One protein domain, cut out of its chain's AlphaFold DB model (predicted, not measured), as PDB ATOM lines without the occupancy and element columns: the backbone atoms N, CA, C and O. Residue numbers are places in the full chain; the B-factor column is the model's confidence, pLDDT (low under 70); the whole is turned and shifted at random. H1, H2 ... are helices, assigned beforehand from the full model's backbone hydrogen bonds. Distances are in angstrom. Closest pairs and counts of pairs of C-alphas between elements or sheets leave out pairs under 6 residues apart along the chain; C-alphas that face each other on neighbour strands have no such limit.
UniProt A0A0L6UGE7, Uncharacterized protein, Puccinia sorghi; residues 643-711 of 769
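What this domain is: This is residues 643 to 711 of the 769 residues of an uncharacterized protein of Puccinia sorghi (UniProt A0A0L6UGE7). A long straight helix, H1, is followed by a bend in the chain and a shorter helix, H2, which folds back beside it across an open gap. The two run skew to each other and come near each other only about residue 675 of H1 and residues 692 to 695 of H2, while the first residues of H1, from Gln 643 on, stick out beyond the end of H2 at Ala 710. The printed part has 69 residues with two named helices, H1 then H2, and no named strand; its class is all helix. The whole is extended, a rod spanning 64 by 23 by 14 A, with a radius of gyration of the C-alphas of 18.6 A.

How they stand to each other: H1, residues 643 to 679, and H2, residues 686 to 710, are apart, with no C-alpha of one within 8 A of the other. A short link of 6 residues joins them. Every O i to N i+4 pair is within hydrogen-bond range in H1, and 20 of 21 are in H2.

Where its parts are: H1 measures 54.2 A from C-alpha 643 at (37.086, 11.758, 21.331) to C-alpha 679. H2 measures 36.7 A and ends with C-alpha 710 at (34.682, -10.767, 41.987).

The domain as a whole: The C-alphas farthest apart, of Gln 643 and Lys 684, are 64.4 A apart. The printed part has no cut. Its mean pLDDT is 70.3, and 30 residues are under 70, among them 677 to 687 and 704 to 711.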
ATOM      1  N   GLN A 643      36.354  12.179  20.127       61.94
ATOM      2  CA  GLN A 643      37.086  11.758  21.331       61.94
ATOM      3  C   GLN A 643      36.449  12.287  22.626       61.94
ATOM      4  O   GLN A 643      36.341  11.552  23.611       61.94
ATOM      5  N   PHE A 644      35.960  13.532  22.624       73.31
ATOM      6  CA  PHE A 644      35.229  14.098  23.760       73.31
ATOM      7  C   PHE A 644      33.934  13.320  24.053       73.31
ATOM      8  O   PHE A 644      33.682  12.958  25.204       73.31
ATOM      9  N   LEU A 645      33.149  12.991  23.020       75.56
ATOM     10  CA  LEU A 645      31.924  12.198  23.164       75.56
ATOM     11  C   LEU A 645      32.211  10.780  23.686       75.56
ATOM     12  O   LEU A 645      31.536  10.320  24.609       75.56
ATOM     13  N   LEU A 646      33.229  10.107  23.142       71.44
ATOM     14  CA  LEU A 646      33.630   8.760  23.564       71.44
ATOM     15  C   LEU A 646      34.081   8.741  25.036       71.44
ATOM     16  O   LEU A 646      33.671   7.869  25.806       71.44
ATOM     17  N   THR A 647      34.853   9.751  25.447       76.75
ATOM     18  CA  THR A 647      35.297   9.932  26.838       76.75
ATOM     19  C   THR A 647      34.112  10.182  27.776       76.75
ATOM     20  O   THR A 647      34.015   9.545  28.825       76.75
ATOM     21  N   ALA A 648      33.168  11.048  27.389       77.75
ATOM     22  CA  ALA A 648      31.972  11.333  28.183       77.75
ATOM     23  C   ALA A 648      31.076  10.092  28.375       77.75
ATOM     24  O   ALA A 648      30.567   9.866  29.474       77.75
ATOM     25  N   VAL A 649      30.923   9.257  27.339       79.12
ATOM     26  CA  VAL A 649      30.200   7.976  27.437       79.12
ATOM     27  C   VAL A 649      30.913   7.007  28.387       79.12
ATOM     28  O   VAL A 649      30.248   6.384  29.214       79.12
ATOM     29  N   LYS A 650      32.251   6.919  28.338       77.12
ATOM     30  CA  LYS A 650      33.024   6.060  29.251       77.12
ATOM     31  C   LYS A 650      32.825   6.458  30.721       77.12
ATOM     32  O   LYS A 650      32.455   5.611  31.530       77.12
ATOM     33  N   VAL A 651      32.969   7.746  31.043       82.62
ATOM     34  CA  VAL A 651      32.777   8.262  32.416       82.62
ATOM     35  C   VAL A 651      31.338   8.053  32.909       82.62
ATOM     36  O   VAL A 651      31.125   7.742  34.080       82.62
ATOM     37  N   MET A 652      30.334   8.162  32.031       66.25
ATOM     38  CA  MET A 652      28.938   7.853  32.379       66.25
ATOM     39  C   MET A 652      28.719   6.373  32.728       66.25
ATOM     40  O   MET A 652      27.936   6.080  33.631       66.25
ATOM     41  N   LEU A 653      29.398   5.446  32.043       68.19
ATOM     42  CA  LEU A 653      29.306   4.008  32.322       68.19
ATOM     43  C   LEU A 653      29.991   3.641  33.647       68.19
ATOM     44  O   LEU A 653      29.370   2.991  34.486       68.19
ATOM     45  N   GLU A 654      31.207   4.142  33.882       79.06
ATOM     46  CA  GLU A 654      31.944   3.965  35.148       79.06
ATOM     47  C   GLU A 654      31.156   4.539  36.348       79.06
ATOM     48  O   GLU A 654      31.086   3.937  37.426       79.06
ATOM     49  N   TYR A 655      30.473   5.674  36.155       74.56
ATOM     50  CA  TYR A 655      29.578   6.248  37.161       74.56
ATOM     51  C   TYR A 655      28.318   5.397  37.398       74.56
ATOM     52  O   TYR A 655      27.919   5.207  38.548       74.56
ATOM     53  N   LEU A 656      27.699   4.850  36.346       63.09
ATOM     54  CA  LEU A 656      26.538   3.956  36.466       63.09
ATOM     55  C   LEU A 656      26.876   2.665  37.224       63.09
ATOM     56  O   LEU A 656      26.093   2.242  38.076       63.09
ATOM     57  N   GLU A 657      28.045   2.078  36.974       75.31
ATOM     58  CA  GLU A 657      28.553   0.911  37.702       75.31
ATOM     59  C   GLU A 657      28.818   1.235  39.185       75.31
ATOM     60  O   GLU A 657      28.393   0.497  40.082       75.31
ATOM     61  N   THR A 658      29.412   2.401  39.462       80.81
ATOM     62  CA  THR A 658      29.622   2.916  40.829       80.81
ATOM     63  C   THR A 658      28.294   3.146  41.569       80.81
ATOM     64  O   THR A 658      28.158   2.819  42.749       80.81
ATOM     65  N   VAL A 659      27.268   3.672  40.891       77.12
ATOM     66  CA  VAL A 659      25.931   3.867  41.479       77.12
ATOM     67  C   VAL A 659      25.214   2.531  41.697       77.12
ATOM     68  O   VAL A 659      24.567   2.356  42.733       77.12
ATOM     69  N   ALA A 660      25.335   1.573  40.775       68.62
ATOM     70  CA  ALA A 660      24.730   0.249  40.913       68.62
ATOM     71  C   ALA A 660      25.324  -0.530  42.100       68.62
ATOM     72  O   ALA A 660      24.576  -1.041  42.938       68.62
ATOM     73  N   THR A 661      26.654  -0.554  42.217       80.44
ATOM     74  CA  THR A 661      27.372  -1.202  43.329       80.44
ATOM     75  C   THR A 661      27.061  -0.545  44.676       80.44
ATOM     76  O   THR A 661      26.714  -1.253  45.623       80.44
ATOM     77  N   LEU A 662      27.060   0.791  44.765       76.12
ATOM     78  CA  LEU A 662      26.675   1.511  45.988       76.12
ATOM     79  C   LEU A 662      25.209   1.248  46.387       76.12
ATOM     80  O   LEU A 662      24.905   1.056  47.564       76.12
ATOM     81  N   THR A 663      24.294   1.193  45.413       74.31
ATOM     82  CA  THR A 663      22.874   0.892  45.666       74.31
ATOM     83  C   THR A 663      22.691  -0.537  46.183       74.31
ATOM     84  O   THR A 663      21.915  -0.758  47.114       74.31
ATOM     85  N   PHE A 664      23.436  -1.502  45.635       74.06
ATOM     86  CA  PHE A 664      23.452  -2.882  46.123       74.06
ATOM     87  C   PHE A 664      24.010  -2.978  47.552       74.06
ATOM     88  O   PHE A 664      23.411  -3.651  48.393       74.06
ATOM     89  N   LEU A 665      25.090  -2.250  47.861       77.69
ATOM     90  CA  LEU A 665      25.682  -2.208  49.203       77.69
ATOM     91  C   LEU A 665      24.695  -1.675  50.256       77.69
ATOM     92  O   LEU A 665      24.579  -2.239  51.346       77.69
ATOM     93  N   ASN A 666      23.940  -0.625  49.919       72.31
ATOM     94  CA  ASN A 666      22.910  -0.062  50.796       72.31
ATOM     95  C   ASN A 666      21.776  -1.069  51.054       72.31
ATOM     96  O   ASN A 666      21.414  -1.294  52.205       72.31
ATOM     97  N   VAL A 667      21.284  -1.760  50.017       75.94
ATOM     98  CA  VAL A 667      20.270  -2.826  50.170       75.94
ATOM     99  C   VAL A 667      20.785  -3.985  51.033       75.94
ATOM    100  O   VAL A 667      20.022  -4.536  51.833       75.94
ATOM    101  N   LEU A 668      22.068  -4.344  50.918       75.62
ATOM    102  CA  LEU A 668      22.697  -5.342  51.785       75.62
ATOM    103  C   LEU A 668      22.735  -4.859  53.246       75.62
ATOM    104  O   LEU A 668      22.397  -5.611  54.158       75.62
ATOM    105  N   THR A 669      23.083  -3.589  53.460       75.56
ATOM    106  CA  THR A 669      23.198  -2.961  54.785       75.56
ATOM    107  C   THR A 669      21.839  -2.859  55.480       75.56
ATOM    108  O   THR A 669      21.712  -3.273  56.631       75.56
ATOM    109  N   ASP A 670      20.798  -2.416  54.770       66.56
ATOM    110  CA  ASP A 670      19.416  -2.378  55.269       66.56
ATOM    111  C   ASP A 670      18.908  -3.783  55.633       66.56
ATOM    112  O   ASP A 670      18.250  -3.973  56.661       66.56
ATOM    113  N   SER A 671      19.252  -4.792  54.825       72.31
ATOM    114  CA  SER A 671      18.886  -6.194  55.079       72.31
ATOM    115  C   SER A 671      19.581  -6.751  56.328       72.31
ATOM    116  O   SER A 671      18.943  -7.426  57.135       72.31
ATOM    117  N   MET A 672      20.861  -6.428  56.532       71.00
ATOM    118  CA  MET A 672      21.627  -6.833  57.720       71.00
ATOM    119  C   MET A 672      21.171  -6.086  58.982       71.00
ATOM    120  O   MET A 672      21.032  -6.704  60.035       71.00
ATOM    121  N   SER A 673      20.850  -4.793  58.877       68.19
ATOM    122  CA  SER A 673      20.236  -4.003  59.957       68.19
ATOM    123  C   SER A 673      18.888  -4.599  60.387       68.19
ATOM    124  O   SER A 673      18.642  -4.830  61.574       68.19
ATOM    125  N   THR A 674      18.054  -4.973  59.412       69.62
ATOM    126  CA  THR A 674      16.778  -5.667  59.645       69.62
ATOM    127  C   THR A 674      16.992  -7.020  60.341       69.62
ATOM    128  O   THR A 674      16.288  -7.335  61.298       69.62
ATOM    129  N   LEU A 675      17.991  -7.805  59.919       67.25
ATOM    130  CA  LEU A 675      18.336  -9.090  60.539       67.25
ATOM    131  C   LEU A 675      18.800  -8.933  62.000       67.25
ATOM    132  O   LEU A 675      18.387  -9.710  62.860       67.25
ATOM    133  N   ILE A 676      19.609  -7.911  62.298       71.12
ATOM    134  CA  ILE A 676      20.035  -7.579  63.667       71.12
ATOM    135  C   ILE A 676      18.821  -7.221  64.537       71.12
ATOM    136  O   ILE A 676      18.708  -7.720  65.657       71.12
ATOM    137  N   HIS A 677      17.873  -6.439  64.012       61.19
ATOM    138  CA  HIS A 677      16.653  -6.069  64.736       61.19
ATOM    139  C   HIS A 677      15.708  -7.267  64.978       61.19
ATOM    140  O   HIS A 677      15.024  -7.309  66.002       61.19
ATOM    141  N   PHE A 678      15.674  -8.270  64.093       58.56
ATOM    142  CA  PHE A 678      14.925  -9.510  64.352       58.56
ATOM    143  C   PHE A 678      15.614 -10.433  65.365       58.56
ATOM    144  O   PHE A 678      14.926 -11.099  66.134       58.56
ATOM    145  N   ASN A 679      16.948 -10.440  65.430       59.06
ATOM    146  CA  ASN A 679      17.689 -11.222  66.426       59.06
ATOM    147  C   ASN A 679      17.503 -10.714  67.873       59.06
ATOM    148  O   ASN A 679      17.811 -11.453  68.805       59.06
ATOM    149  N   SER A 680      16.988  -9.494  68.087       54.72
ATOM    150  CA  SER A 680      16.707  -8.951  69.427       54.72
ATOM    151  C   SER A 680      15.298  -9.270  69.959       54.72
ATOM    152  O   SER A 680      14.863  -8.652  70.932       54.72
ATOM    153  N   LEU A 681      14.553 -10.177  69.318       50.62
ATOM    154  CA  LEU A 681      13.198 -10.572  69.712       50.62
ATOM    155  C   LEU A 681      13.153 -12.079  70.015       50.62
ATOM    156  O   LEU A 681      13.227 -12.902  69.106       50.62
ATOM    157  N   GLU A 682      12.996 -12.452  71.291       46.00
ATOM    158  CA  GLU A 682      12.790 -13.852  71.693       46.00
ATOM    159  C   GLU A 682      11.444 -14.385  71.161       46.00
ATOM    160  O   GLU A 682      10.406 -14.241  71.807       46.00
ATOM    161  N   TYR A 683      11.454 -15.049  70.002       48.81
ATOM    162  CA  TYR A 683      10.275 -15.731  69.461       48.81
ATOM    163  C   TYR A 683      10.454 -17.255  69.471       48.81
ATOM    164  O   TYR A 683      11.158 -17.837  68.646       48.81
ATOM    165  N   LYS A 684       9.806 -17.918  70.434       45.06
ATOM    166  CA  LYS A 684       9.921 -19.368  70.674       45.06
ATOM    167  C   LYS A 684       8.934 -20.143  69.789       45.06
ATOM    168  O   LYS A 684       7.870 -20.546  70.245       45.06
ATOM    169  N   GLY A 685       9.288 -20.333  68.514       69.00
ATOM    170  CA  GLY A 685       8.498 -21.100  67.540       69.00
ATOM    171  C   GLY A 685       9.363 -21.884  66.546       69.00
ATOM    172  O   GLY A 685      10.345 -21.363  66.021       69.00
ATOM    173  N   THR A 686       8.997 -23.137  66.265       59.06
ATOM    174  CA  THR A 686       9.785 -24.064  65.424       59.06
ATOM    175  C   THR A 686       9.913 -23.621  63.966       59.06
ATOM    176  O   THR A 686      10.950 -23.846  63.346       59.06
ATOM    177  N   ASP A 687       8.908 -22.933  63.421       61.34
ATOM    178  CA  ASP A 687       8.947 -22.433  62.041       61.34
ATOM    179  C   ASP A 687       9.975 -21.304  61.838       61.34
ATOM    180  O   ASP A 687      10.485 -21.121  60.731       61.34
ATOM    181  N   PHE A 688      10.345 -20.582  62.905       70.75
ATOM    182  CA  PHE A 688      11.349 -19.514  62.844       70.75
ATOM    183  C   PHE A 688      12.764 -20.060  62.597       70.75
ATOM    184  O   PHE A 688      13.506 -19.491  61.797       70.75
ATOM    185  N   LEU A 689      13.117 -21.199  63.207       67.50
ATOM    186  CA  LEU A 689      14.376 -21.914  62.940       67.50
ATOM    187  C   LEU A 689      14.498 -22.283  61.457       67.50
ATOM    188  O   LEU A 689      15.493 -21.958  60.814       67.50
ATOM    189  N   LYS A 690      13.435 -22.856  60.889       63.72
ATOM    190  CA  LYS A 690      13.385 -23.245  59.475       63.72
ATOM    191  C   LYS A 690      13.487 -22.046  58.526       63.72
ATOM    192  O   LYS A 690      14.129 -22.124  57.480       63.72
ATOM    193  N   TRP A 691      12.886 -20.910  58.888       78.44
ATOM    194  CA  TRP A 691      13.008 -19.670  58.114       78.44
ATOM    195  C   TRP A 691      14.427 -19.082  58.189       78.44
ATOM    196  O   TRP A 691      14.975 -18.656  57.169       78.44
ATOM    197  N   ARG A 692      15.058 -19.134  59.371       78.06
ATOM    198  CA  ARG A 692      16.455 -18.733  59.600       78.06
ATOM    199  C   ARG A 692      17.437 -19.576  58.782       78.06
ATOM    200  O   ARG A 692      18.348 -19.005  58.190       78.06
ATOM    201  N   GLU A 693      17.246 -20.891  58.700       76.88
ATOM    202  CA  GLU A 693      18.071 -21.792  57.875       76.88
ATOM    203  C   GLU A 693      17.990 -21.444  56.381       76.88
ATOM    204  O   GLU A 693      19.021 -21.271  55.728       76.88
ATOM    205  N   HIS A 694      16.779 -21.259  55.842       77.81
ATOM    206  CA  HIS A 694      16.596 -20.851  54.445       77.81
ATOM    207  C   HIS A 694      17.200 -19.469  54.145       77.81
ATOM    208  O   HIS A 694      17.782 -19.279  53.073       77.81
ATOM    209  N   LEU A 695      17.108 -18.515  55.078       78.56
ATOM    210  CA  LEU A 695      17.720 -17.193  54.924       78.56
ATOM    211  C   LEU A 695      19.256 -17.261  54.973       78.56
ATOM    212  O   LEU A 695      19.919 -16.618  54.161       78.56
ATOM    213  N   LEU A 696      19.825 -18.074  55.871       79.44
ATOM    214  CA  LEU A 696      21.273 -18.276  55.964       79.44
ATOM    215  C   LEU A 696      21.830 -18.921  54.685       79.44
ATOM    216  O   LEU A 696      22.840 -18.460  54.156       79.44
ATOM    217  N   LEU A 697      21.132 -19.926  54.146       79.25
ATOM    218  CA  LEU A 697      21.479 -20.564  52.874       79.25
ATOM    219  C   LEU A 697      21.469 -19.554  51.715       79.25
ATOM    220  O   LEU A 697      22.398 -19.536  50.910       79.25
ATOM    221  N   LEU A 698      20.459 -18.677  51.654       78.00
ATOM    222  CA  LEU A 698      20.369 -17.623  50.640       78.00
ATOM    223  C   LEU A 698      21.541 -16.629  50.741       78.00
ATOM    224  O   LEU A 698      22.125 -16.263  49.719       78.00
ATOM    225  N   ILE A 699      21.919 -16.233  51.962       83.19
ATOM    226  CA  ILE A 699      23.071 -15.353  52.211       83.19
ATOM    227  C   ILE A 699      24.371 -16.035  51.761       83.19
ATOM    228  O   ILE A 699      25.129 -15.430  51.001       83.19
ATOM    229  N   ILE A 700      24.601 -17.298  52.136       78.56
ATOM    230  CA  ILE A 700      25.794 -18.068  51.743       78.56
ATOM    231  C   ILE A 700      25.886 -18.199  50.216       78.56
ATOM    232  O   ILE A 700      26.931 -17.887  49.644       78.56
ATOM    233  N   LEU A 701      24.795 -18.575  49.541       79.94
ATOM    234  CA  LEU A 701      24.751 -18.684  48.078       79.94
ATOM    235  C   LEU A 701      24.997 -17.334  47.386       79.94
ATOM    236  O   LEU A 701      25.743 -17.277  46.410       79.94
ATOM    237  N   SER A 702      24.430 -16.237  47.903       71.38
ATOM    238  CA  SER A 702      24.669 -14.895  47.351       71.38
ATOM    239  C   SER A 702      26.117 -14.425  47.550       71.38
ATOM    240  O   SER A 702      26.692 -13.826  46.645       71.38
ATOM    241  N   SER A 703      26.735 -14.768  48.685       74.88
ATOM    242  CA  SER A 703      28.142 -14.483  48.987       74.88
ATOM    243  C   SER A 703      29.086 -15.297  48.095       74.88
ATOM    244  O   SER A 703      30.031 -14.746  47.530       74.88
ATOM    245  N   MET A 704      28.793 -16.585  47.876       69.31
ATOM    246  CA  MET A 704      29.530 -17.423  46.925       69.31
ATOM    247  C   MET A 704      29.422 -16.881  45.497       69.31
ATOM    248  O   MET A 704      30.447 -16.723  44.837       69.31
ATOM    249  N   ALA A 705      28.220 -16.520  45.039       67.19
ATOM    250  CA  ALA A 705      28.027 -15.902  43.727       67.19
ATOM    251  C   ALA A 705      28.803 -14.579  43.592       67.19
ATOM    252  O   ALA A 705      29.472 -14.364  42.583       67.19
ATOM    253  N   LEU A 706      28.787 -13.723  44.622       69.31
ATOM    254  CA  LEU A 706      29.559 -12.477  44.644       69.31
ATOM    255  C   LEU A 706      31.071 -12.742  44.569       69.31
ATOM    256  O   LEU A 706      31.767 -12.081  43.804       69.31
ATOM    257  N   LYS A 707      31.574 -13.745  45.299       65.19
ATOM    258  CA  LYS A 707      32.994 -14.132  45.298       65.19
ATOM    259  C   LYS A 707      33.440 -14.767  43.972       65.19
ATOM    260  O   LYS A 707      34.588 -14.581  43.580       65.19
ATOM    261  N   ILE A 708      32.542 -15.461  43.270       66.69
ATOM    262  CA  ILE A 708      32.767 -15.991  41.914       66.69
ATOM    263  C   ILE A 708      32.782 -14.860  40.874       66.69
ATOM    264  O   ILE A 708      33.624 -14.869  39.985       66.69
ATOM    265  N   MET A 709      31.904 -13.858  40.993       62.59
ATOM    266  CA  MET A 709      31.922 -12.691  40.096       62.59
ATOM    267  C   MET A 709      33.134 -11.777  40.347       62.59
ATOM    268  O   MET A 709      33.701 -11.240  39.401       62.59
ATOM    269  N   ALA A 710      33.562 -11.628  41.603       59.31
ATOM    270  CA  ALA A 710      34.682 -10.767  41.987       59.31
ATOM    271  C   ALA A 710      36.078 -11.373  41.734       59.31
ATOM    272  O   ALA A 710      37.063 -10.644  41.791       59.31
ATOM    273  N   SER A 711      36.196 -12.682  41.472       63.03
ATOM    274  CA  SER A 711      37.503 -13.335  41.282       63.03
ATOM    275  C   SER A 711      38.128 -13.097  39.901       63.03
ATOM    276  O   SER A 711      39.315 -13.361  39.726       63.03
TER     277      SER A 711